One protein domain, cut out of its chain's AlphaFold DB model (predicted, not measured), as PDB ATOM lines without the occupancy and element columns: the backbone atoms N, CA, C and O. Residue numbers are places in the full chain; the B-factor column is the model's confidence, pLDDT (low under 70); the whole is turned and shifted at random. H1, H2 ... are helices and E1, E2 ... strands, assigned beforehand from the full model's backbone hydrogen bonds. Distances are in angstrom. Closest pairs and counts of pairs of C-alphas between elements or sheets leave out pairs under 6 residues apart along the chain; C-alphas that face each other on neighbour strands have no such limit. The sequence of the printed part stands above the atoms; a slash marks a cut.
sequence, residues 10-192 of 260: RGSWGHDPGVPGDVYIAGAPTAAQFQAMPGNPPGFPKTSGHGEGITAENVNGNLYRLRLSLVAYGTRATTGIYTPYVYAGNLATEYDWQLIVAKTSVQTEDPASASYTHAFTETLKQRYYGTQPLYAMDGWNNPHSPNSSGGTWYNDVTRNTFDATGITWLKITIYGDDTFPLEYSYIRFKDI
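What this domain is: This is residues 10 to 192 of the 260 residues of an uncharacterized protein of Enterococcus haemoperoxidus ATCC BAA-382 (UniProt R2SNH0). Little regular structure is found here: two twisted sheets meet where E1 runs beside E8, with long loops round them. The 183 printed residues include three helices and nine strands, 73 residues in named elements, mostly strand. One sheet branches at E4; the other runs E6 E5 E8 E9, all antiparallel. The whole is compact, radius of gyration of the C-alphas 16.3 A, spanning 45 by 35 by 30 A.

How they stand to each other: E1, residues 10 to 13, and E2, residues 23 to 27, form a hairpin; find N 11 and O 25, 2.8 A apart. E4, residues 63 to 75, has E2 and E3, residues 53 to 60, on one side and E7, residues 153 to 157, on the other; N 24 and O 73 are 2.8 A apart, N 55 and O 67 2.9 A, N 70 and O 154 2.8 A. H1, residues 31 to 35, and H2, residues 45 to 48, only graze this sheet. In the other sheet, E5, residues 98 to 104, has E6, residues 117 to 123, and E8, residues 169 to 175, as antiparallel neighbours; look at N 99 and O 122, 2.8 A, and N 100 and O 173, 2.9 A. E9, residues 185 to 188, is an edge strand; N 170 and O 187 are 2.8 A apart. The closest C-alphas of E1 and E8 are Gly 11 and Ile 174, 4.2 A. H3, residues 189 to 192, comes closest to E3 at the C-alphas of Ile 192 and Thr 55, 4.6 A. The O i to N i+4 pair of H1 is within hydrogen-bond range; H2 and H3 are too short for one.

Where its parts are: Find C-alpha 10 at (-17.109, 17.368, 49.305), where E1 begins. E4 runs 36.9 A from C-alpha 63 at (3.204, 26.166, 40.221), and H3 ends at C-alpha 192, (-4.273, 24.342, 52.385).

The domain as a whole: The printed part has no cut; its farthest C-alphas, Gly 61 and Thr 78, are 48.8 A apart. The links from E4 to E5, E5 to E6, E6 to E7 and E7 to E8 are long. In this model pLDDT is under 70 at residues 14 to 20, 143 to 151 and 178 to 180.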
ATOM      1  N   ARG A  10     -16.139  18.364  49.752       92.69
ATOM      2  CA  ARG A  10     -17.109  17.368  49.305       92.69
ATOM      3  C   ARG A  10     -17.447  17.536  47.831       92.69
ATOM      4  O   ARG A  10     -17.366  18.642  47.294       92.69
ATOM      5  N   GLY A  11     -17.841  16.430  47.229       90.69
ATOM      6  CA  GLY A  11     -18.562  16.342  45.975       90.69
ATOM      7  C   GLY A  11     -19.759  15.421  46.122       90.69
ATOM      8  O   GLY A  11     -19.846  14.659  47.089       90.69
ATOM      9  N   SER A  12     -20.662  15.487  45.157       86.25
ATOM     10  CA  SER A  12     -21.876  14.678  45.125       86.25
ATOM     11  C   SER A  12     -22.078  14.033  43.760       86.25
ATOM     12  O   SER A  12     -21.716  14.592  42.720       86.25
ATOM     13  N   TRP A  13     -22.649  12.839  43.785       81.88
ATOM     14  CA  TRP A  13     -23.219  12.144  42.645       81.88
ATOM     15  C   TRP A  13     -24.738  12.238  42.786       81.88
ATOM     16  O   TRP A  13     -25.270  11.853  43.831       81.88
ATOM     17  N   GLY A  14     -25.410  12.810  41.785       67.56
ATOM     18  CA  GLY A  14     -26.859  13.009  41.797       67.56
ATOM     19  C   GLY A  14     -27.629  11.691  41.901       67.56
ATOM     20  O   GLY A  14     -27.162  10.646  41.458       67.56
ATOM     21  N   HIS A  15     -28.814  11.739  42.505       66.00
ATOM     22  CA  HIS A  15     -29.678  10.576  42.680       66.00
ATOM     23  C   HIS A  15     -30.016   9.888  41.342       66.00
ATOM     24  O   HIS A  15     -30.814  10.406  40.560       66.00
ATOM     25  N   ASP A  16     -29.464   8.694  41.108       59.56
ATOM     26  CA  ASP A  16     -30.012   7.740  40.139       59.56
ATOM     27  C   ASP A  16     -31.253   7.073  40.783       59.56
ATOM     28  O   ASP A  16     -31.171   6.594  41.916       59.56
ATOM     29  N   PRO A  17     -32.422   7.016  40.119       56.12
ATOM     30  CA  PRO A  17     -33.615   6.337  40.639       56.12
ATOM     31  C   PRO A  17     -33.390   4.879  41.099       56.12
ATOM     32  O   PRO A  17     -34.223   4.331  41.824       56.12
ATOM     33  N   GLY A  18     -32.290   4.238  40.680       57.72
ATOM     34  CA  GLY A  18     -31.869   2.902  41.106       57.72
ATOM     35  C   GLY A  18     -31.033   2.817  42.396       57.72
ATOM     36  O   GLY A  18     -30.797   1.699  42.865       57.72
ATOM     37  N   VAL A  19     -30.583   3.933  42.993       65.81
ATOM     38  CA  VAL A  19     -29.831   3.942  44.273       65.81
ATOM     39  C   VAL A  19     -30.725   4.239  45.484       65.81
ATOM     40  O   VAL A  19     -31.631   5.065  45.405       65.81
ATOM     41  N   PRO A  20     -30.429   3.667  46.671       69.06
ATOM     42  CA  PRO A  20     -31.104   4.014  47.929       69.06
ATOM     43  C   PRO A  20     -31.018   5.500  48.346       69.06
ATOM     44  O   PRO A  20     -31.768   5.931  49.231       69.06
ATOM     45  N   GLY A  21     -30.112   6.283  47.751       79.12
ATOM     46  CA  GLY A  21     -29.989   7.732  47.921       79.12
ATOM     47  C   GLY A  21     -28.741   8.305  47.255       79.12
ATOM     48  O   GLY A  21     -28.281   7.742  46.266       79.12
ATOM     49  N   ASP A  22     -28.224   9.422  47.768       85.56
ATOM     50  CA  ASP A  22     -27.097  10.134  47.154       85.56
ATOM     51  C   ASP A  22     -25.755   9.542  47.579       85.56
ATOM     52  O   ASP A  22     -25.563   9.165  48.740       85.56
ATOM     53  N   VAL A  23     -24.790   9.547  46.660       88.44
ATOM     54  CA  VAL A  23     -23.396   9.229  46.977       88.44
ATOM     55  C   VAL A  23     -22.601  10.523  47.060       88.44
ATOM     56  O   VAL A  23     -22.576  11.325  46.131       88.44
ATOM     57  N   TYR A  24     -21.895  10.712  48.166       90.50
ATOM     58  CA  TYR A  24     -20.948  11.802  48.344       90.50
ATOM     59  C   TYR A  24     -19.529  11.267  48.316       90.50
ATOM     60  O   TYR A  24     -19.264  10.186  48.831       90.50
ATOM     61  N   ILE A  25     -18.600  12.067  47.801       90.94
ATOM     62  CA  ILE A  25     -17.165  11.873  48.007       90.94
ATOM     63  C   ILE A  25     -16.645  13.025  48.858       90.94
ATOM     64  O   ILE A  25     -16.835  14.191  48.517       90.94
ATOM     65  N   ALA A  26     -16.028  12.736  50.001       93.69
ATOM     66  CA  ALA A  26     -15.651  13.776  50.951       93.69
ATOM     67  C   ALA A  26     -14.354  13.471  51.694       93.69
ATOM     68  O   ALA A  26     -13.932  12.326  51.831       93.69
ATOM     69  N   GLY A  27     -13.745  14.518  52.235       95.06
ATOM     70  CA  GLY A  27     -12.651  14.406  53.186       95.06
ATOM     71  C   GLY A  27     -12.606  15.626  54.093       95.06
ATOM     72  O   GLY A  27     -13.048  16.710  53.708       95.06
ATOM     73  N   ALA A  28     -12.090  15.455  55.306       94.88
ATOM     74  CA  ALA A  28     -11.977  16.529  56.280       94.88
ATOM     75  C   ALA A  28     -10.809  16.303  57.256       94.88
ATOM     76  O   ALA A  28     -10.486  15.163  57.591       94.88
ATOM     77  N   PRO A  29     -10.194  17.379  57.780       91.50
ATOM     78  CA  PRO A  29      -9.031  17.257  58.653       91.50
ATOM     79  C   PRO A  29      -9.386  16.956  60.115       91.50
ATOM     80  O   PRO A  29      -8.491  16.581  60.879       91.50
ATOM     81  N   THR A  30     -10.662  17.089  60.506       92.25
ATOM     82  CA  THR A  30     -11.163  16.806  61.861       92.25
ATOM     83  C   THR A  30     -12.463  15.999  61.841       92.25
ATOM     84  O   THR A  30     -13.248  16.095  60.896       92.25
ATOM     85  N   ALA A  31     -12.715  15.251  62.921       92.81
ATOM     86  CA  ALA A  31     -13.939  14.467  63.090       92.81
ATOM     87  C   ALA A  31     -15.202  15.338  63.034       92.81
ATOM     88  O   ALA A  31     -16.137  15.004  62.318       92.81
ATOM     89  N   ALA A  32     -15.194  16.489  63.714       94.12
ATOM     90  CA  ALA A  32     -16.329  17.411  63.729       94.12
ATOM     91  C   ALA A  32     -16.671  17.935  62.324       94.12
ATOM     92  O   ALA A  32     -17.839  18.020  61.960       94.12
ATOM     93  N   GLN A  33     -15.661  18.249  61.506       94.25
ATOM     94  CA  GLN A  33     -15.892  18.684  60.125       94.25
ATOM     95  C   GLN A  33     -16.374  17.547  59.224       94.25
ATOM     96  O   GLN A  33     -17.146  17.804  58.308       94.25
ATOM     97  N   PHE A  34     -15.931  16.311  59.467       94.31
ATOM     98  CA  PHE A  34     -16.420  15.154  58.718       94.31
ATOM     99  C   PHE A  34     -17.882  14.836  59.065       94.31
ATOM    100  O   PHE A  34     -18.692  14.630  58.173       94.31
ATOM    101  N   GLN A  35     -18.242  14.892  60.348       93.94
ATOM    102  CA  GLN A  35     -19.616  14.712  60.836       93.94
ATOM    103  C   GLN A  35     -20.563  15.840  60.408       93.94
ATOM    104  O   GLN A  35     -21.763  15.630  60.281       93.94
ATOM    105  N   ALA A  36     -20.037  17.038  60.142       93.50
ATOM    106  CA  ALA A  36     -20.817  18.143  59.588       93.50
ATOM    107  C   ALA A  36     -21.159  17.970  58.092       93.50
ATOM    108  O   ALA A  36     -21.893  18.789  57.539       93.50
ATOM    109  N   MET A  37     -20.621  16.946  57.422       92.69
ATOM    110  CA  MET A  37     -20.981  16.622  56.041       92.69
ATOM    111  C   MET A  37     -22.417  16.062  55.964       92.69
ATOM    112  O   MET A  37     -22.951  15.593  56.975       92.69
ATOM    113  N   PRO A  38     -23.060  16.097  54.780       91.19
ATOM    114  CA  PRO A  38     -24.406  15.564  54.590       91.19
ATOM    115  C   PRO A  38     -24.611  14.180  55.202       91.19
ATOM    116  O   PRO A  38     -23.782  13.286  55.080       91.19
ATOM    117  N   GLY A  39     -25.734  14.012  55.889       91.50
ATOM    118  CA  GLY A  39     -26.106  12.745  56.504       91.50
ATOM    119  C   GLY A  39     -25.323  12.333  57.746       91.50
ATOM    120  O   GLY A  39     -25.627  11.269  58.278       91.50
ATOM    121  N   ASN A  40     -24.402  13.163  58.252       94.31
ATOM    122  CA  ASN A  40     -23.645  12.905  59.481       94.31
ATOM    123  C   ASN A  40     -22.937  11.532  59.462       94.31
ATOM    124  O   ASN A  40     -23.287  10.640  60.245       94.31
ATOM    125  N   PRO A  41     -21.981  11.320  58.536       92.31
ATOM    126  CA  PRO A  41     -21.324  10.029  58.381       92.31
ATOM    127  C   PRO A  41     -20.583   9.616  59.670       92.31
ATOM    128  O   PRO A  41     -19.983  10.459  60.346       92.31
ATOM    129  N   PRO A  42     -20.616   8.321  60.035       88.06
ATOM    130  CA  PRO A  42     -20.087   7.839  61.304       88.06
ATOM    131  C   PRO A  42     -18.563   7.786  61.292       88.06
ATOM    132  O   PRO A  42     -17.941   7.596  60.256       88.06
ATOM    133  N   GLY A  43     -17.940   7.857  62.467       84.69
ATOM    134  CA  GLY A  43     -16.487   7.724  62.589       84.69
ATOM    135  C   GLY A  43     -15.701   8.841  61.891       84.69
ATOM    136  O   GLY A  43     -16.257   9.781  61.330       84.69
ATOM    137  N   PHE A  44     -14.374   8.758  61.967       87.06
ATOM    138  CA  PHE A  44     -13.489   9.733  61.341       87.06
ATOM    139  C   PHE A  44     -12.459   9.015  60.457       87.06
ATOM    140  O   PHE A  44     -11.500   8.468  61.002       87.06
ATOM    141  N   PRO A  45     -12.609   9.017  59.117       86.94
ATOM    142  CA  PRO A  45     -11.798   8.185  58.219       86.94
ATOM    143  C   PRO A  45     -10.287   8.403  58.351       86.94
ATOM    144  O   PRO A  45      -9.507   7.468  58.158       86.94
ATOM    145  N   LYS A  46      -9.862   9.614  58.736       84.38
ATOM    146  CA  LYS A  46      -8.445   9.960  58.923       84.38
ATOM    147  C   LYS A  46      -7.761   9.086  59.967       84.38
ATOM    148  O   LYS A  46      -6.575   8.810  59.822       84.38
ATOM    149  N   THR A  47      -8.477   8.598  60.984       83.19
ATOM    150  CA  THR A  47      -7.895   7.660  61.964       83.19
ATOM    151  C   THR A  47      -7.486   6.333  61.324       83.19
ATOM    152  O   THR A  47      -6.616   5.650  61.851       83.19
ATOM    153  N   SER A  48      -8.068   6.004  60.166       81.56
ATOM    154  CA  SER A  48      -7.734   4.848  59.330       81.56
ATOM    155  C   SER A  48      -6.796   5.199  58.164       81.56
ATOM    156  O   SER A  48      -6.538   4.350  57.322       81.56
ATOM    157  N   GLY A  49      -6.280   6.434  58.090       84.50
ATOM    158  CA  GLY A  49      -5.340   6.876  57.050       84.50
ATOM    159  C   GLY A  49      -5.973   7.369  55.739       84.50
ATOM    160  O   GLY A  49      -5.250   7.573  54.763       84.50
ATOM    161  N   HIS A  50      -7.291   7.592  55.703       88.19
ATOM    162  CA  HIS A  50      -8.032   8.014  54.505       88.19
ATOM    163  C   HIS A  50      -8.855   9.289  54.759       88.19
ATOM    164  O   HIS A  50      -9.065   9.676  55.903       88.19
ATOM    165  N   GLY A  51      -9.359   9.951  53.714       91.38
ATOM    166  CA  GLY A  51     -10.345  11.029  53.876       91.38
ATOM    167  C   GLY A  51      -9.835  12.300  54.569       91.38
ATOM    168  O   GLY A  51     -10.615  12.974  55.238       91.38
ATOM    169  N   GLU A  52      -8.548  12.647  54.442       93.88
ATOM    170  CA  GLU A  52      -7.967  13.831  55.108       93.88
ATOM    171  C   GLU A  52      -8.483  15.175  54.551       93.88
ATOM    172  O   GLU A  52      -8.341  16.204  55.211       93.88
ATOM    173  N   GLY A  53      -9.092  15.182  53.361       95.19
ATOM    174  CA  GLY A  53      -9.592  16.370  52.668       95.19
ATOM    175  C   GLY A  53      -8.690  16.800  51.515       95.19
ATOM    176  O   GLY A  53      -8.178  15.970  50.763       95.19
ATOM    177  N   ILE A  54      -8.483  18.107  51.365       96.12
ATOM    178  CA  ILE A  54      -7.666  18.685  50.289       96.12
ATOM    179  C   ILE A  54      -6.495  19.517  50.812       96.12
ATOM    180  O   ILE A  54      -6.658  20.326  51.721       96.12
ATOM    181  N   THR A  55      -5.323  19.354  50.196       95.62
ATOM    182  CA  THR A  55      -4.125  20.179  50.419       95.62
ATOM    183  C   THR A  55      -3.495  20.603  49.081       95.62
ATOM    184  O   THR A  55      -3.816  20.038  48.035       95.62
ATOM    185  N   ALA A  56      -2.607  21.597  49.081       94.44
ATOM    186  CA  ALA A  56      -1.877  22.059  47.902       94.44
ATOM    187  C   ALA A  56      -0.381  21.736  48.020       94.44
ATOM    188  O   ALA A  56       0.284  22.088  48.996       94.44
ATOM    189  N   GLU A  57       0.171  21.097  46.988       90.81
ATOM    190  CA  GLU A  57       1.588  20.750  46.899       90.81
ATOM    191  C   GLU A  57       2.293  21.647  45.885       90.81
ATOM    192  O   GLU A  57       1.851  21.792  44.743       90.81
ATOM    193  N   ASN A  58       3.414  22.237  46.300       87.56
ATOM    194  CA  ASN A  58       4.264  22.992  45.391       87.56
ATOM    195  C   ASN A  58       4.989  22.030  44.449       87.56
ATOM    196  O   ASN A  58       5.639  21.091  44.908       87.56
ATOM    197  N   VAL A  59       4.876  22.278  43.148       86.50
ATOM    198  CA  VAL A  59       5.571  21.508  42.112       86.50
ATOM    199  C   VAL A  59       6.910  22.165  41.799       86.50
ATOM    200  O   VAL A  59       7.945  21.509  41.856       86.50
ATOM    201  N   ASN A  60       6.886  23.462  41.478       77.69
ATOM    202  CA  ASN A  60       8.068  24.292  41.249       77.69
ATOM    203  C   ASN A  60       7.658  25.774  41.235       77.69
ATOM    204  O   ASN A  60       6.678  26.133  40.583       77.69
ATOM    205  N   GLY A  61       8.398  26.652  41.914       77.88
ATOM    206  CA  GLY A  61       8.131  28.094  41.907       77.88
ATOM    207  C   GLY A  61       6.712  28.417  42.386       77.88
ATOM    208  O   GLY A  61       6.327  28.015  43.483       77.88
ATOM    209  N   ASN A  62       5.924  29.102  41.554       84.06
ATOM    210  CA  ASN A  62       4.515  29.406  41.837       84.06
ATOM    211  C   ASN A  62       3.543  28.344  41.304       84.06
ATOM    212  O   ASN A  62       2.334  28.527  41.399       84.06
ATOM    213  N   LEU A  63       4.036  27.236  40.754       90.81
ATOM    214  CA  LEU A  63       3.204  26.166  40.221       90.81
ATOM    215  C   LEU A  63       2.824  25.179  41.329       90.81
ATOM    216  O   LEU A  63       3.694  24.619  42.006       90.81
ATOM    217  N   TYR A  64       1.525  24.954  41.504       93.75
ATOM    218  CA  TYR A  64       0.966  24.039  42.497       93.75
ATOM    219  C   TYR A  64       0.057  23.004  41.844       93.75
ATOM    220  O   TYR A  64      -0.488  23.213  40.763       93.75
ATOM    221  N   ARG A  65      -0.118  21.885  42.538       95.56
ATOM    222  CA  ARG A  65      -1.135  20.864  42.264       95.56
ATOM    223  C   ARG A  65      -1.902  20.574  43.547       95.56
ATOM    224  O   ARG A  65      -1.392  20.856  44.634       95.56
ATOM    225  N   LEU A  66      -3.098  20.009  43.448       96.62
ATOM    226  CA  LEU A  66      -3.849  19.610  44.641       96.62
ATOM    227  C   LEU A  66      -3.506  18.160  44.994       96.62
ATOM    228  O   LEU A  66      -3.216  17.347  44.120       96.62
ATOM    229  N   ARG A  67      -3.527  17.840  46.285       94.25
ATOM    230  CA  ARG A  67      -3.627  16.472  46.795       94.25
ATOM    231  C   ARG A  67      -4.998  16.322  47.424       94.25
ATOM    232  O   ARG A  67      -5.368  17.126  48.279       94.25
ATOM    233  N   LEU A  68      -5.696  15.270  47.035       93.88
ATOM    234  CA  LEU A  68      -6.998  14.909  47.571       93.88
ATOM    235  C   LEU A  68      -6.854  13.596  48.337       93.88
ATOM    236  O   LEU A  68      -6.247  12.654  47.832       93.88
ATOM    237  N   SER A  69      -7.412  13.554  49.540       93.19
ATOM    238  CA  SER A  69      -7.600  12.356  50.350       93.19
ATOM    239  C   SER A  69      -9.080  12.286  50.710       93.19
ATOM    240  O   SER A  69      -9.551  13.065  51.536       93.19
ATOM    241  N   LEU A  70      -9.837  11.427  50.032       92.94
ATOM    242  CA  LEU A  70     -11.301  11.403  50.055       92.94
ATOM    243  C   LEU A  70     -11.818   9.984  50.302       92.94
ATOM    244  O   LEU A  70     -11.116   9.014  50.033       92.94
ATOM    245  N   VAL A  71     -13.054   9.875  50.776       92.44
ATOM    246  CA  VAL A  71     -13.820   8.629  50.882       92.44
ATOM    247  C   VAL A  71     -15.220   8.845  50.326       92.44
ATOM    248  O   VAL A  71     -15.799   9.918  50.520       92.44
ATOM    249  N   ALA A  72     -15.765   7.843  49.644       90.94
ATOM    250  CA  ALA A  72     -17.147   7.864  49.194       90.94
ATOM    251  C   ALA A  72     -18.079   7.261  50.255       90.94
ATOM    252  O   ALA A  72     -17.763   6.229  50.840       90.94
ATOM    253  N   TYR A  73     -19.222   7.892  50.512       91.12
ATOM    254  CA  TYR A  73     -20.256   7.400  51.423       91.12
ATOM    255  C   TYR A  73     -21.650   7.686  50.872       91.12
ATOM    256  O   TYR A  73     -21.838   8.594  50.067       91.12
ATOM    257  N   GLY A  74     -22.624   6.902  51.321       89.94
ATOM    258  CA  GLY A  74     -24.008   7.022  50.894       89.94
ATOM    259  C   GLY A  74     -24.895   7.708  51.926       89.94
ATOM    260  O   GLY A  74     -24.701   7.548  53.134       89.94
ATOM    261  N   THR A  75     -25.915   8.425  51.463       90.25
ATOM    262  CA  THR A  75     -27.074   8.838  52.264       90.25
ATOM    263  C   THR A  75     -28.348   8.208  51.711       90.25
ATOM    264  O   THR A  75     -28.368   7.690  50.595       90.25
ATOM    265  N   ARG A  76     -29.420   8.203  52.505       88.50
ATOM    266  CA  ARG A  76     -30.751   7.744  52.084       88.50
ATOM    267  C   ARG A  76     -31.537   8.880  51.445       88.50
ATOM    268  O   ARG A  76     -31.675   9.924  52.077       88.50
ATOM    269  N   ALA A  77     -32.176   8.642  50.300       83.75
ATOM    270  CA  ALA A  77     -33.005   9.652  49.629       83.75
ATOM    271  C   ALA A  77     -34.131  10.183  50.535       83.75
ATOM    272  O   ALA A  77     -34.425  11.373  50.562       83.75
ATOM    273  N   THR A  78     -34.748   9.299  51.326       85.25
ATOM    274  CA  THR A  78     -35.917   9.643  52.150       85.25
ATOM    275  C   THR A  78     -35.587  10.453  53.399       85.25
ATOM    276  O   THR A  78     -36.444  11.168  53.904       85.25
ATOM    277  N   THR A  79     -34.386  10.284  53.957       87.81
ATOM    278  CA  THR A  79     -34.021  10.861  55.264       87.81
ATOM    279  C   THR A  79     -32.831  11.806  55.192       87.81
ATOM    280  O   THR A  79     -32.581  12.521  56.155       87.81
ATOM    281  N   GLY A  80     -32.040  11.768  54.118       88.19
ATOM    282  CA  GLY A  80     -30.762  12.476  54.002       88.19
ATOM    283  C   GLY A  80     -29.665  11.969  54.947       88.19
ATOM    284  O   GLY A  80     -28.539  12.442  54.874       88.19
ATOM    285  N   ILE A  81     -29.971  11.017  55.835       91.50
ATOM    286  CA  ILE A  81     -29.043  10.424  56.809       91.50
ATOM    287  C   ILE A  81     -28.103   9.440  56.111       91.50
ATOM    288  O   ILE A  81     -28.517   8.734  55.188       91.50
ATOM    289  N   TYR A  82     -26.858   9.366  56.588       92.56
ATOM    290  CA  TYR A  82     -25.887   8.347  56.213       92.56
ATOM    291  C   TYR A  82     -26.517   6.952  56.204       92.56
ATOM    292  O   TYR A  82     -27.295   6.582  57.086       92.56
ATOM    293  N   THR A  83     -26.173   6.156  55.202       90.12
ATOM    294  CA  THR A  83     -26.553   4.749  55.130       90.12
ATOM    295  C   THR A  83     -25.371   3.958  54.567       90.12
ATOM    296  O   THR A  83     -24.857   4.326  53.511       90.12
ATOM    297  N   PRO A  84     -24.931   2.875  55.234       87.69
ATOM    298  CA  PRO A  84     -23.907   1.998  54.679       87.69
ATOM    299  C   PRO A  84     -24.507   1.210  53.511       87.69
ATOM    300  O   PRO A  84     -25.439   0.428  53.700       87.69
ATOM    301  N   TYR A  85     -23.993   1.420  52.303       86.88
ATOM    302  CA  TYR A  85     -24.345   0.623  51.129       86.88
ATOM    303  C   TYR A  85     -23.204   0.621  50.103       86.88
ATOM    304  O   TYR A  85     -22.130   1.167  50.348       86.88
ATOM    305  N   VAL A  86     -23.421  -0.040  48.969       87.94
ATOM    306  CA  VAL A  86     -22.470  -0.154  47.855       87.94
ATOM    307  C   VAL A  86     -22.835   0.796  46.716       87.94
ATOM    308  O   VAL A  86     -24.012   1.094  46.533       87.94
ATOM    309  N   TYR A  87     -21.879   1.201  45.882       86.62
ATOM    310  CA  TYR A  87     -22.221   1.796  44.580       86.62
ATOM    311  C   TYR A  87     -23.275   0.937  43.850       86.62
ATOM    312  O   TYR A  87     -23.182  -0.294  43.871       86.62
ATOM    313  N   ALA A  88     -24.293   1.549  43.238       84.94
ATOM    314  CA  ALA A  88     -25.330   0.780  42.548       84.94
ATOM    315  C   ALA A  88     -24.830   0.140  41.253       84.94
ATOM    316  O   ALA A  88     -23.757   0.436  40.738       84.94
ATOM    317  N   GLY A  89     -25.639  -0.776  40.730       84.62
ATOM    318  CA  GLY A  89     -25.304  -1.521  39.528       84.62
ATOM    319  C   GLY A  89     -24.385  -2.704  39.814       84.62
ATOM    320  O   GLY A  89     -24.278  -3.196  40.938       84.62
ATOM    321  N   ASN A  90     -23.768  -3.208  38.753       85.50
ATOM    322  CA  ASN A  90     -22.892  -4.375  38.796       85.50
ATOM    323  C   ASN A  90     -21.426  -3.947  38.608       85.50
ATOM    324  O   ASN A  90     -21.127  -2.770  38.436       85.50
ATOM    325  N   LEU A  91     -20.499  -4.905  38.605       85.62
ATOM    326  CA  LEU A  91     -19.065  -4.630  38.440       85.62
ATOM    327  C   LEU A  91     -18.672  -4.028  37.073       85.62
ATOM    328  O   LEU A  91     -17.514  -3.662  36.903       85.62
ATOM    329  N   ALA A  92     -19.591  -3.933  36.107       83.75
ATOM    330  CA  ALA A  92     -19.381  -3.239  34.836       83.75
ATOM    331  C   ALA A  92     -19.933  -1.799  34.832       83.75
ATOM    332  O   ALA A  92     -19.680  -1.061  33.884       83.75
ATOM    333  N   THR A  93     -20.688  -1.393  35.858       84.12
ATOM    334  CA  THR A  93     -21.158  -0.012  36.025       84.12
ATOM    335  C   THR A  93     -20.007   0.836  36.555       84.12
ATOM    336  O   THR A  93     -19.566   0.602  37.675       84.12
ATOM    337  N   GLU A  94     -19.520   1.792  35.763       83.81
ATOM    338  CA  GLU A  94     -18.429   2.701  36.136       83.81
ATOM    339  C   GLU A  94     -18.969   4.021  36.704       83.81
ATOM    340  O   GLU A  94     -19.986   4.539  36.253       83.81
ATOM    341  N   TYR A  95     -18.248   4.568  37.677       82.44
ATOM    342  CA  TYR A  95     -18.506   5.850  38.318       82.44
ATOM    343  C   TYR A  95     -17.239   6.709  38.231       82.44
ATOM    344  O   TYR A  95     -16.271   6.490  38.970       82.44
ATOM    345  N   ASP A  96     -17.261   7.700  37.340       84.81
ATOM    346  CA  ASP A  96     -16.183   8.663  37.126       84.81
ATOM    347  C   ASP A  96     -16.481  10.004  37.807       84.81
ATOM    348  O   ASP A  96     -17.467  10.680  37.524       84.81
ATOM    349  N   TRP A  97     -15.585  10.430  38.694       88.44
ATOM    350  CA  TRP A  97     -15.697  11.731  39.347       88.44
ATOM    351  C   TRP A  97     -14.914  12.788  38.580       88.44
ATOM    352  O   TRP A  97     -13.723  12.630  38.300       88.44
ATOM    353  N   GLN A  98     -15.564  13.910  38.306       91.38
ATOM    354  CA  GLN A  98     -14.963  15.083  37.691       91.38
ATOM    355  C   GLN A  98     -14.605  16.121  38.755       91.38
ATOM    356  O   GLN A  98     -15.349  16.354  39.707       91.38
ATOM    357  N   LEU A  99     -13.462  16.774  38.571       94.56
ATOM    358  CA  LEU A  99     -12.960  17.867  39.392       94.56
ATOM    359  C   LEU A  99     -12.848  19.126  38.534       94.56
ATOM    360  O   LEU A  99     -12.137  19.138  37.530       94.56
ATOM    361  N   ILE A 100     -13.473  20.214  38.977       95.88
ATOM    362  CA  ILE A 100     -13.269  21.556  38.423       95.88
ATOM    363  C   ILE A 100     -12.616  22.421  39.490       95.88
ATOM    364  O   ILE A 100     -13.094  22.511  40.624       95.88
ATOM    365  N   VAL A 101     -11.542  23.104  39.105       97.94
ATOM    366  CA  VAL A 101     -10.847  24.068  39.953       97.94
ATOM    367  C   VAL A 101     -10.873  25.425  39.281       97.94
ATOM    368  O   VAL A 101     -10.435  25.592  38.142       97.94
ATOM    369  N   ALA A 102     -11.351  26.416  40.018       98.06
ATOM    370  CA  ALA A 102     -11.283  27.817  39.651       98.06
ATOM    371  C   ALA A 102     -10.626  28.618  40.784       98.06
ATOM    372  O   ALA A 102     -10.635  28.206  41.945       98.06
ATOM    373  N   LYS A 103     -10.038  29.766  40.457       97.81
ATOM    374  CA  LYS A 103      -9.263  30.592  41.391       97.81
ATOM    375  C   LYS A 103      -9.653  32.060  41.315       97.81
ATOM    376  O   LYS A 103     -10.175  32.527  40.307       97.81
ATOM    377  N   THR A 104      -9.372  32.796  42.382       97.50
ATOM    378  CA  THR A 104      -9.529  34.252  42.411       97.50
ATOM    379  C   THR A 104      -8.472  34.903  43.297       97.50
ATOM    380  O   THR A 104      -8.008  34.301  44.271       97.50
ATOM    381  N   SER A 105      -8.095  36.135  42.961       95.19
ATOM    382  CA  SER A 105      -7.250  37.010  43.783       95.19
ATOM    383  C   SER A 105      -8.060  37.982  44.646       95.19
ATOM    384  O   SER A 105      -7.489  38.694  45.476       95.19
ATOM    385  N   VAL A 106      -9.388  38.010  44.486       93.88
ATOM    386  CA  VAL A 106     -10.273  38.914  45.229       93.88
ATOM    387  C   VAL A 106     -10.174  38.625  46.728       93.88
ATOM    388  O   VAL A 106     -10.302  37.482  47.169       93.88
ATOM    389  N   GLN A 107      -9.922  39.673  47.511       91.25
ATOM    390  CA  GLN A 107      -9.953  39.627  48.971       91.25
ATOM    391  C   GLN A 107     -11.388  39.908  49.422       91.25
ATOM    392  O   GLN A 107     -11.861  41.034  49.306       91.25
ATOM    393  N   THR A 108     -12.084  38.878  49.895       90.88
ATOM    394  CA  THR A 108     -13.464  38.959  50.392       90.88
ATOM    395  C   THR A 108     -13.661  37.970  51.538       90.88
ATOM    396  O   THR A 108     -12.980  36.938  51.592       90.88
ATOM    397  N   GLU A 109     -14.576  38.299  52.448       89.38
ATOM    398  CA  GLU A 109     -15.039  37.403  53.513       89.38
ATOM    399  C   GLU A 109     -16.125  36.441  53.027       89.38
ATOM    400  O   GLU A 109     -16.186  35.314  53.511       89.38
ATOM    401  N   ASP A 110     -16.921  36.854  52.037       94.06
ATOM    402  CA  ASP A 110     -17.870  35.995  51.334       94.06
ATOM    403  C   ASP A 110     -17.246  35.516  50.013       94.06
ATOM    404  O   ASP A 110     -17.207  36.267  49.034       94.06
ATOM    405  N   PRO A 111     -16.718  34.282  49.952       95.38
ATOM    406  CA  PRO A 111     -16.078  33.776  48.748       95.38
ATOM    407  C   PRO A 111     -17.060  33.460  47.616       95.38
ATOM    408  O   PRO A 111     -16.600  33.325  46.483       95.38
ATOM    409  N   ALA A 112     -18.364  33.331  47.880       95.12
ATOM    410  CA  ALA A 112     -19.349  32.976  46.859       95.12
ATOM    411  C   ALA A 112     -19.691  34.153  45.930       95.12
ATOM    412  O   ALA A 112     -20.007  33.933  44.762       95.12
ATOM    413  N   SER A 113     -19.565  35.394  46.411       94.50
ATOM    414  CA  SER A 113     -19.780  36.611  45.610       94.50
ATOM    415  C   SER A 113     -18.599  36.997  44.712       94.50
ATOM    416  O   SER A 113     -18.735  37.863  43.846       94.50
ATOM    417  N   ALA A 114     -17.429  36.371  44.875       96.19
ATOM    418  CA  ALA A 114     -16.262  36.674  44.052       96.19
ATOM    419  C   ALA A 114     -16.377  36.103  42.630       96.19
ATOM    420  O   ALA A 114     -16.905  35.018  42.396       96.19
ATOM    421  N   SER A 115     -15.774  36.802  41.666       96.38
ATOM    422  CA  SER A 115     -15.545  36.255  40.325       96.38
ATOM    423  C   SER A 115     -14.342  35.310  40.332       96.38
ATOM    424  O   SER A 115     -13.285  35.645  40.874       96.38
ATOM    425  N   TYR A 116     -14.495  34.143  39.702       97.62
ATOM    426  CA  TYR A 116     -13.456  33.118  39.596       97.62
ATOM    427  C   TYR A 116     -13.062  32.888  38.145       97.62
ATOM    428  O   TYR A 116     -13.920  32.811  37.268       97.62
ATOM    429  N   THR A 117     -11.769  32.696  37.914       97.81
ATOM    430  CA  THR A 117     -11.233  32.231  36.636       97.81
ATOM    431  C   THR A 117     -10.972  30.734  36.706       97.81
ATOM    432  O   THR A 117     -10.471  30.221  37.707       97.81
ATOM    433  N   HIS A 118     -11.342  30.015  35.648       97.75
ATOM    434  CA  HIS A 118     -11.052  28.588  35.530       97.75
ATOM    435  C   HIS A 118      -9.538  28.351  35.594       97.75
ATOM    436  O   HIS A 118      -8.758  29.101  35.007       97.75
ATOM    437  N   ALA A 119      -9.128  27.342  36.360       97.44
ATOM    438  CA  ALA A 119      -7.742  26.905  36.439       97.44
ATOM    439  C   ALA A 119      -7.548  25.610  35.650       97.44
ATOM    440  O   ALA A 119      -6.676  25.554  34.789       97.44
ATOM    441  N   PHE A 120      -8.348  24.581  35.942       97.62
ATOM    442  CA  PHE A 120      -8.370  23.330  35.187       97.62
ATOM    443  C   PHE A 120      -9.623  22.503  35.498       97.62
ATOM    444  O   PHE A 120     -10.296  22.711  36.508       97.62
ATOM    445  N   THR A 121      -9.884  21.531  34.626       95.81
ATOM    446  CA  THR A 121     -10.825  20.427  34.845       95.81
ATOM    447  C   THR A 121     -10.061  19.118  34.674       95.81
ATOM    448  O   THR A 121      -9.187  19.031  33.809       95.81
ATOM    449  N   GLU A 122     -10.346  18.110  35.490       93.44
ATOM    450  CA  GLU A 122      -9.817  16.760  35.291       93.44
ATOM    451  C   GLU A 122     -10.767  15.688  35.823       93.44
ATOM    452  O   GLU A 122     -11.495  15.912  36.785       93.44
ATOM    453  N   THR A 123     -10.691  14.497  35.240       90.00
ATOM    454  CA  THR A 123     -11.295  13.292  35.808       90.00
ATOM    455  C   THR A 123     -10.362  12.724  36.871       90.00
ATOM    456  O   THR A 123      -9.157  12.567  36.632       90.00
ATOM    457  N   LEU A 124     -10.900  12.414  38.050       86.75
ATOM    458  CA  LEU A 124     -10.156  11.712  39.087       86.75
ATOM    459  C   LEU A 124      -9.740  10.343  38.538       86.75
ATOM    460  O   LEU A 124     -10.545   9.611  37.980       86.75
ATOM    461  N   LYS A 125      -8.455   9.996  38.663       71.50
ATOM    462  CA  LYS A 125      -7.860   8.844  37.949       71.50
ATOM    463  C   LYS A 125      -8.431   7.479  38.348       71.50
ATOM    464  O   LYS A 125      -8.085   6.483  37.718       71.50
ATOM    465  N   GLN A 126      -9.186   7.420  39.438       72.88
ATOM    466  CA  GLN A 126      -9.754   6.192  39.961       72.88
ATOM    467  C   GLN A 126     -11.204   6.090  39.513       72.88
ATOM    468  O   GLN A 126     -12.011   6.958  39.842       72.88
ATOM    469  N   ARG A 127     -11.496   5.007  38.793       73.69
ATOM    470  CA  ARG A 127     -12.862   4.579  38.521       73.69
ATOM    471  C   ARG A 127     -13.391   3.828  39.726       73.69
ATOM    472  O   ARG A 127     -12.701   2.948  40.254       73.69
ATOM    473  N   TYR A 128     -14.604   4.166  40.124       82.31
ATOM    474  CA  TYR A 128     -15.374   3.367  41.063       82.31
ATOM    475  C   TYR A 128     -16.348   2.509  40.261       82.31
ATOM    476  O   TYR A 128     -16.680   2.834  39.125       82.31
ATOM    477  N   TYR A 129     -16.766   1.390  40.825       84.62
ATOM    478  CA  TYR A 129     -17.606   0.409  40.162       84.62
ATOM    479  C   TYR A 129     -18.804   0.066  41.035       84.62
ATOM    480  O   TYR A 129     -18.714   0.104  42.265       84.62
ATOM    481  N   GLY A 130     -19.903  -0.342  40.405       85.88
ATOM    482  CA  GLY A 130     -21.045  -0.915  41.107       85.88
ATOM    483  C   GLY A 130     -20.640  -2.072  42.021       85.88
ATOM    484  O   GLY A 130     -19.639  -2.754  41.798       85.88
ATOM    485  N   THR A 131     -21.422  -2.300  43.074       85.75
ATOM    486  CA  THR A 131     -21.180  -3.255  44.175       85.75
ATOM    487  C   THR A 131     -19.987  -2.960  45.087       85.75
ATOM    488  O   THR A 131     -19.817  -3.655  46.089       85.75
ATOM    489  N   GLN A 132     -19.185  -1.926  44.817       86.81
ATOM    490  CA  GLN A 132     -18.076  -1.578  45.705       86.81
ATOM    491  C   GLN A 132     -18.571  -0.983  47.035       86.81
ATOM    492  O   GLN A 132     -19.404  -0.072  47.017       86.81
ATOM    493  N   PRO A 133     -18.043  -1.453  48.185       88.88
ATOM    494  CA  PRO A 133     -18.462  -1.005  49.511       88.88
ATOM    495  C   PRO A 133     -18.065   0.445  49.776       88.88
ATOM    496  O   PRO A 133     -16.882   0.792  49.755       88.88
ATOM    497  N   LEU A 134     -19.053   1.294  50.066       89.56
ATOM    498  CA  LEU A 134     -18.815   2.670  50.493       89.56
ATOM    499  C   LEU A 134     -18.339   2.713  51.952       89.56
ATOM    500  O   LEU A 134     -18.429   1.737  52.693       89.56
ATOM    501  N   TYR A 135     -17.833   3.867  52.373       91.19
ATOM    502  CA  TYR A 135     -17.268   4.090  53.698       91.19
ATOM    503  C   TYR A 135     -18.132   3.527  54.843       91.19
ATOM    504  O   TYR A 135     -19.343   3.757  54.914       91.19
ATOM    505  N   ALA A 136     -17.450   2.826  55.757       89.25
ATOM    506  CA  ALA A 136     -18.000   2.102  56.904       89.25
ATOM    507  C   ALA A 136     -18.907   0.895  56.568       89.25
ATOM    508  O   ALA A 136     -19.536   0.337  57.466       89.25
ATOM    509  N   MET A 137     -18.892   0.423  55.316       88.88
ATOM    510  CA  MET A 137     -19.315  -0.930  54.936       88.88
ATOM    511  C   MET A 137     -18.109  -1.873  54.867       88.88
ATOM    512  O   MET A 137     -17.030  -1.465  54.445       88.88
ATOM    513  N   ASP A 138     -18.264  -3.137  55.249       87.62
ATOM    514  CA  ASP A 138     -17.151  -4.094  55.257       87.62
ATOM    515  C   ASP A 138     -16.402  -4.137  53.911       87.62
ATOM    516  O   ASP A 138     -16.992  -4.289  52.842       87.62
ATOM    517  N   GLY A 139     -15.077  -3.976  53.973       84.12
ATOM    518  CA  GLY A 139     -14.201  -3.954  52.799       84.12
ATOM    519  C   GLY A 139     -14.027  -2.594  52.111       84.12
ATOM    520  O   GLY A 139     -13.295  -2.532  51.126       84.12
ATOM    521  N   TRP A 140     -14.625  -1.504  52.615       86.19
ATOM    522  CA  TRP A 140     -14.501  -0.152  52.027       86.19
ATOM    523  C   TRP A 140     -13.058   0.372  51.925       86.19
ATOM    524  O   TRP A 140     -12.714   1.127  51.013       86.19
ATOM    525  N   ASN A 141     -12.210  -0.018  52.878       83.31
ATOM    526  CA  ASN A 141     -10.816   0.403  53.008       83.31
ATOM    527  C   ASN A 141      -9.827  -0.611  52.429       83.31
ATOM    528  O   ASN A 141      -8.625  -0.511  52.691       83.31
ATOM    529  N   ASN A 142     -10.303  -1.596  51.668       78.56
ATOM    530  CA  ASN A 142      -9.395  -2.515  51.009       78.56
ATOM    531  C   ASN A 142      -8.457  -1.719  50.062       78.56
ATOM    532  O   ASN A 142      -8.769  -0.614  49.590       78.56
ATOM    533  N   PRO A 143      -7.224  -2.199  49.845       65.69
ATOM    534  CA  PRO A 143      -6.324  -1.545  48.916       65.69
ATOM    535  C   PRO A 143      -6.857  -1.688  47.488       65.69
ATOM    536  O   PRO A 143      -7.204  -2.786  47.048       65.69
ATOM    537  N   HIS A 144      -6.872  -0.584  46.741       59.28
ATOM    538  CA  HIS A 144      -7.054  -0.628  45.294       59.28
ATOM    539  C   HIS A 144      -5.904  -1.433  44.669       59.28
ATOM    540  O   HIS A 144      -4.761  -0.973  44.659       59.28
ATOM    541  N   SER A 145      -6.179  -2.615  44.114       53.66
ATOM    542  CA  SER A 145      -5.286  -3.154  43.084       53.66
ATOM    543  C   SER A 145      -5.501  -2.336  41.808       53.66
ATOM    544  O   SER A 145      -6.638  -1.944  41.539       53.66
ATOM    545  N   PRO A 146      -4.472  -2.142  40.964       47.78
ATOM    546  CA  PRO A 146      -4.655  -1.627  39.605       47.78
ATOM    547  C   PRO A 146      -5.732  -2.387  38.810       47.78
ATOM    548  O   PRO A 146      -6.307  -1.832  37.883       47.78
ATOM    549  N   ASN A 147      -6.006  -3.640  39.208       43.47
ATOM    550  CA  ASN A 147      -6.947  -4.560  38.575       43.47
ATOM    551  C   ASN A 147      -8.040  -5.079  39.539       43.47
ATOM    552  O   ASN A 147      -8.626  -6.122  39.264       43.47
ATOM    553  N   SER A 148      -8.276  -4.451  40.699       44.25
ATOM    554  CA  SER A 148      -9.322  -4.912  41.630       44.25
ATOM    555  C   SER A 148     -10.195  -3.788  42.153       44.25
ATOM    556  O   SER A 148      -9.761  -2.658  42.383       44.25
ATOM    557  N   SER A 149     -11.438  -4.182  42.408       45.69
ATOM    558  CA  SER A 149     -12.573  -3.435  42.939       45.69
ATOM    559  C   SER A 149     -12.376  -2.951  44.390       45.69
ATOM    560  O   SER A 149     -13.346  -2.778  45.120       45.69
ATOM    561  N   GLY A 150     -11.138  -2.742  44.830       48.69
ATOM    562  CA  GLY A 150     -10.769  -2.802  46.237       48.69
ATOM    563  C   GLY A 150     -10.936  -1.552  47.092       48.69
ATOM    564  O   GLY A 150     -10.860  -1.711  48.289       48.69
ATOM    565  N   GLY A 151     -11.174  -0.343  46.598       59.50
ATOM    566  CA  GLY A 151     -11.294   0.815  47.495       59.50
ATOM    567  C   GLY A 151     -12.396   1.768  47.072       59.50
ATOM    568  O   GLY A 151     -12.726   1.868  45.894       59.50
ATOM    569  N   THR A 152     -12.975   2.472  48.042       73.88
ATOM    570  CA  THR A 152     -13.836   3.643  47.800       73.88
ATOM    571  C   THR A 152     -13.207   4.920  48.353       73.88
ATOM    572  O   THR A 152     -13.884   5.888  48.704       73.88
ATOM    573  N   TRP A 153     -11.874   4.923  48.433       86.25
ATOM    574  CA  TRP A 153     -11.076   6.036  48.917       86.25
ATOM    575  C   TRP A 153     -10.099   6.516  47.844       86.25
ATOM    576  O   TRP A 153      -9.383   5.734  47.224       86.25
ATOM    577  N   TYR A 154     -10.020   7.834  47.691       87.50
ATOM    578  CA  TYR A 154      -9.087   8.504  46.797       87.50
ATOM    579  C   TYR A 154      -7.916   9.051  47.598       87.50
ATOM    580  O   TYR A 154      -8.137   9.753  48.580       87.50
ATOM    581  N   ASN A 155      -6.674   8.790  47.194       88.31
ATOM    582  CA  ASN A 155      -5.503   9.432  47.802       88.31
ATOM    583  C   ASN A 155      -4.411   9.686  46.761       88.31
ATOM    584  O   ASN A 155      -3.437   8.940  46.655       88.31
ATOM    585  N   ASP A 156      -4.580  10.741  45.973       89.88
ATOM    586  CA  ASP A 156      -3.656  11.070  44.891       89.88
ATOM    587  C   ASP A 156      -3.576  12.589  44.665       89.88
ATOM    588  O   ASP A 156      -4.272  13.396  45.291       89.88
ATOM    589  N   VAL A 157      -2.667  12.981  43.783       92.56
ATOM    590  CA  VAL A 157      -2.458  14.342  43.311       92.56
ATOM    591  C   VAL A 157      -3.065  14.549  41.931       92.56
ATOM    592  O   VAL A 157      -3.061  13.647  41.081       92.56
ATOM    593  N   THR A 158      -3.522  15.774  41.697       94.12
ATOM    594  CA  THR A 158      -4.021  16.228  40.397       94.12
ATOM    595  C   THR A 158      -2.921  16.118  39.344       94.12
ATOM    596  O   THR A 158      -1.738  16.335  39.640       94.12
ATOM    597  N   ARG A 159      -3.279  15.745  38.105       92.31
ATOM    598  CA  ARG A 159      -2.319  15.761  36.980       92.31
ATOM    599  C   ARG A 159      -2.054  17.190  36.549       92.31
ATOM    600  O   ARG A 159      -0.917  17.552  36.261       92.31
ATOM    601  N   ASN A 160      -3.123  17.978  36.521       96.12
ATOM    602  CA  ASN A 160      -3.055  19.376  36.169       96.12
ATOM    603  C   ASN A 160      -2.486  20.204  37.319       96.12
ATOM    604  O   ASN A 160      -2.649  19.901  38.506       96.12
ATOM    605  N   THR A 161      -1.810  21.274  36.929       96.19
ATOM    606  CA  THR A 161      -1.209  22.253  37.825       96.19
ATOM    607  C   THR A 161      -1.805  23.628  37.579       96.19
ATOM    608  O   THR A 161      -2.286  23.910  36.484       96.19
ATOM    609  N   PHE A 162      -1.697  24.517  38.556       95.81
ATOM    610  CA  PHE A 162      -2.128  25.902  38.441       95.81
ATOM    611  C   PHE A 162      -1.078  26.849  39.022       95.81
ATOM    612  O   PHE A 162      -0.389  26.531  39.991       95.81
ATOM    613  N   ASP A 163      -0.965  28.033  38.422       92.44
ATOM    614  CA  ASP A 163      -0.169  29.126  38.980       92.44
ATOM    615  C   ASP A 163      -0.888  29.721  40.197       92.44
ATOM    616  O   ASP A 163      -2.037  30.163  40.082       92.44
ATOM    617  N   ALA A 164      -0.209  29.722  41.342       90.31
ATOM    618  CA  ALA A 164      -0.682  30.221  42.625       90.31
ATOM    619  C   ALA A 164      -0.422  31.715  42.865       90.31
ATOM    620  O   ALA A 164      -0.733  32.227  43.944       90.31
ATOM    621  N   THR A 165       0.139  32.426  41.886       84.69
ATOM    622  CA  THR A 165       0.415  33.861  41.994       84.69
ATOM    623  C   THR A 165      -0.854  34.631  42.368       84.69
ATOM    624  O   THR A 165      -1.827  34.668  41.616       84.69
ATOM    625  N   GLY A 166      -0.837  35.245  43.553       85.31
ATOM    626  CA  GLY A 166      -1.909  36.115  44.036       85.31
ATOM    627  C   GLY A 166      -3.233  35.420  44.371       85.31
ATOM    628  O   GLY A 166      -4.223  36.125  44.542       85.31
ATOM    629  N   ILE A 167      -3.287  34.085  44.461       93.31
ATOM    630  CA  ILE A 167      -4.537  33.388  44.803       93.31
ATOM    631  C   ILE A 167      -4.931  33.664  46.256       93.31
ATOM    632  O   ILE A 167      -4.155  33.440  47.187       93.31
ATOM    633  N   THR A 168      -6.192  34.045  46.439       93.62
ATOM    634  CA  THR A 168      -6.854  34.144  47.743       93.62
ATOM    635  C   THR A 168      -7.718  32.918  48.001       93.62
ATOM    636  O   THR A 168      -7.550  32.239  49.019       93.62
ATOM    637  N   TRP A 169      -8.608  32.605  47.056       96.75
ATOM    638  CA  TRP A 169      -9.590  31.531  47.170       96.75
ATOM    639  C   TRP A 169      -9.533  30.589  45.971       96.75
ATOM    640  O   TRP A 169      -9.307  31.007  44.832       96.75
ATOM    641  N   LEU A 170      -9.792  29.316  46.247       98.00
ATOM    642  CA  LEU A 170     -10.144  28.301  45.270       98.00
ATOM    643  C   LEU A 170     -11.642  28.017  45.381       98.00
ATOM    644  O   LEU A 170     -12.156  27.832  46.484       98.00
ATOM    645  N   LYS A 171     -12.315  27.951  44.235       97.62
ATOM    646  CA  LYS A 171     -13.653  27.380  44.097       97.62
ATOM    647  C   LYS A 171     -13.487  26.008  43.466       97.62
ATOM    648  O   LYS A 171     -13.008  25.910  42.335       97.62
ATOM    649  N   ILE A 172     -13.835  24.977  44.221       97.25
ATOM    650  CA  ILE A 172     -13.632  23.586  43.835       97.25
ATOM    651  C   ILE A 172     -14.979  22.887  43.757       97.25
ATOM    652  O   ILE A 172     -15.783  22.982  44.683       97.25
ATOM    653  N   THR A 173     -15.196  22.168  42.668       94.44
ATOM    654  CA  THR A 173     -16.369  21.323  42.461       94.44
ATOM    655  C   THR A 173     -15.885  19.914  42.192       94.44
ATOM    656  O   THR A 173     -15.044  19.720  41.316       94.44
ATOM    657  N   ILE A 174     -16.418  18.949  42.934       93.81
ATOM    658  CA  ILE A 174     -16.285  17.528  42.620       93.81
ATOM    659  C   ILE A 174     -17.692  17.009  42.349       93.81
ATOM    660  O   ILE A 174     -18.592  17.261  43.148       93.81
ATOM    661  N   TYR A 175     -17.891  16.330  41.229       91.38
ATOM    662  CA  TYR A 175     -19.207  15.840  40.846       91.38
ATOM    663  C   TYR A 175     -19.114  14.534  40.066       91.38
ATOM    664  O   TYR A 175     -18.108  14.272  39.405       91.38
ATOM    665  N   GLY A 176     -20.146  13.714  40.205       86.56
ATOM    666  CA  GLY A 176     -20.391  12.543  39.376       86.56
ATOM    667  C   GLY A 176     -21.241  12.853  38.151       86.56
ATOM    668  O   GLY A 176     -21.692  13.990  37.991       86.56
ATOM    669  N   ASP A 177     -21.502  11.854  37.311       74.00
ATOM    670  CA  ASP A 177     -22.469  12.018  36.221       74.00
ATOM    671  C   ASP A 177     -23.857  12.377  36.782       74.00
ATOM    672  O   ASP A 177     -24.228  11.994  37.893       74.00
ATOM    673  N   ASP A 178     -24.605  13.182  36.027       67.06
ATOM    674  CA  ASP A 178     -25.963  13.644  36.348       67.06
ATOM    675  C   ASP A 178     -26.132  14.493  37.630       67.06
ATOM    676  O   ASP A 178     -27.252  14.847  38.007       67.06
ATOM    677  N   THR A 179     -25.047  14.929  38.282       67.00
ATOM    678  CA  THR A 179     -25.142  15.861  39.420       67.00
ATOM    679  C   THR A 179     -25.545  17.269  38.976       67.00
ATOM    680  O   THR A 179     -24.738  18.028  38.430       67.00
ATOM    681  N   PHE A 180     -26.770  17.679  39.314       60.41
ATOM    682  CA  PHE A 180     -27.208  19.071  39.212       60.41
ATOM    683  C   PHE A 180     -28.209  19.435  40.328       60.41
ATOM    684  O   PHE A 180     -29.133  18.664  40.580       60.41
ATOM    685  N   PRO A 181     -28.087  20.612  40.979       71.69
ATOM    686  CA  PRO A 181     -27.059  21.637  40.788       71.69
ATOM    687  C   PRO A 181     -25.694  21.236  41.369       71.69
ATOM    688  O   PRO A 181     -25.602  20.469  42.323       71.69
ATOM    689  N   LEU A 182     -24.622  21.796  40.802       82.06
ATOM    690  CA  LEU A 182     -23.263  21.590  41.305       82.06
ATOM    691  C   LEU A 182     -23.066  22.274  42.661       82.06
ATOM    692  O   LEU A 182     -23.388  23.452  42.833       82.06
ATOM    693  N   GLU A 183     -22.456  21.553  43.596       84.94
ATOM    694  CA  GLU A 183     -22.024  22.108  44.874       84.94
ATOM    695  C   GLU A 183     -20.587  22.640  44.794       84.94
ATOM    696  O   GLU A 183     -19.721  22.099  44.102       84.94
ATOM    697  N   TYR A 184     -20.316  23.714  45.536       91.94
ATOM    698  CA  TYR A 184     -19.017  24.381  45.537       91.94
ATOM    699  C   TYR A 184     -18.380  24.336  46.921       91.94
ATOM    700  O   TYR A 184     -18.988  24.723  47.918       91.94
ATOM    701  N   SER A 185     -17.116  23.929  46.966       94.94
ATOM    702  CA  SER A 185     -16.238  24.106  48.118       94.94
ATOM    703  C   SER A 185     -15.373  25.347  47.906       94.94
ATOM    704  O   SER A 185     -14.588  25.415  46.957       94.94
ATOM    705  N   TYR A 186     -15.508  26.330  48.796       96.25
ATOM    706  CA  TYR A 186     -14.700  27.549  48.793       96.25
ATOM    707  C   TYR A 186     -13.580  27.438  49.818       96.25
ATOM    708  O   TYR A 186     -13.822  27.387  51.022       96.25
ATOM    709  N   ILE A 187     -12.339  27.397  49.342       96.44
ATOM    710  CA  ILE A 187     -11.174  27.110  50.178       96.44
ATOM    711  C   ILE A 187     -10.171  28.246  50.054       96.44
ATOM    712  O   ILE A 187      -9.726  28.580  48.954       96.44
ATOM    713  N   ARG A 188      -9.770  28.836  51.185       94.44
ATOM    714  CA  ARG A 188      -8.670  29.806  51.183       94.44
ATOM    715  C   ARG A 188      -7.390  29.076  50.842       94.44
ATOM    716  O   ARG A 188      -7.008  28.134  51.530       94.44
ATOM    717  N   PHE A 189      -6.684  29.550  49.824       93.31
ATOM    718  CA  PHE A 189      -5.468  28.884  49.367       93.31
ATOM    719  C   PHE A 189      -4.404  28.803  50.474       93.31
ATOM    720  O   PHE A 189      -3.763  27.772  50.659       93.31
ATOM    721  N   LYS A 190      -4.302  29.856  51.297       88.19
ATOM    722  CA  LYS A 190      -3.419  29.894  52.474       88.19
ATOM    723  C   LYS A 190      -3.720  28.828  53.542       88.19
ATOM    724  O   LYS A 190      -2.832  28.524  54.332       88.19
ATOM    725  N   ASP A 191      -4.939  28.291  53.584       90.38
ATOM    726  CA  ASP A 191      -5.363  27.324  54.603       90.38
ATOM    727  C   ASP A 191      -4.988  25.887  54.196       90.38
ATOM    728  O   ASP A 191      -4.985  24.999  55.041       90.38
ATOM    729  N   ILE A 192      -4.620  25.665  52.928       92.94
ATOM    730  CA  ILE A 192      -4.273  24.342  52.385       92.94
ATOM    731  C   ILE A 192      -2.825  24.212  51.915       92.94
ATOM    732  O   ILE A 192      -2.425  23.170  51.409       92.94
TER     733      ILE A 192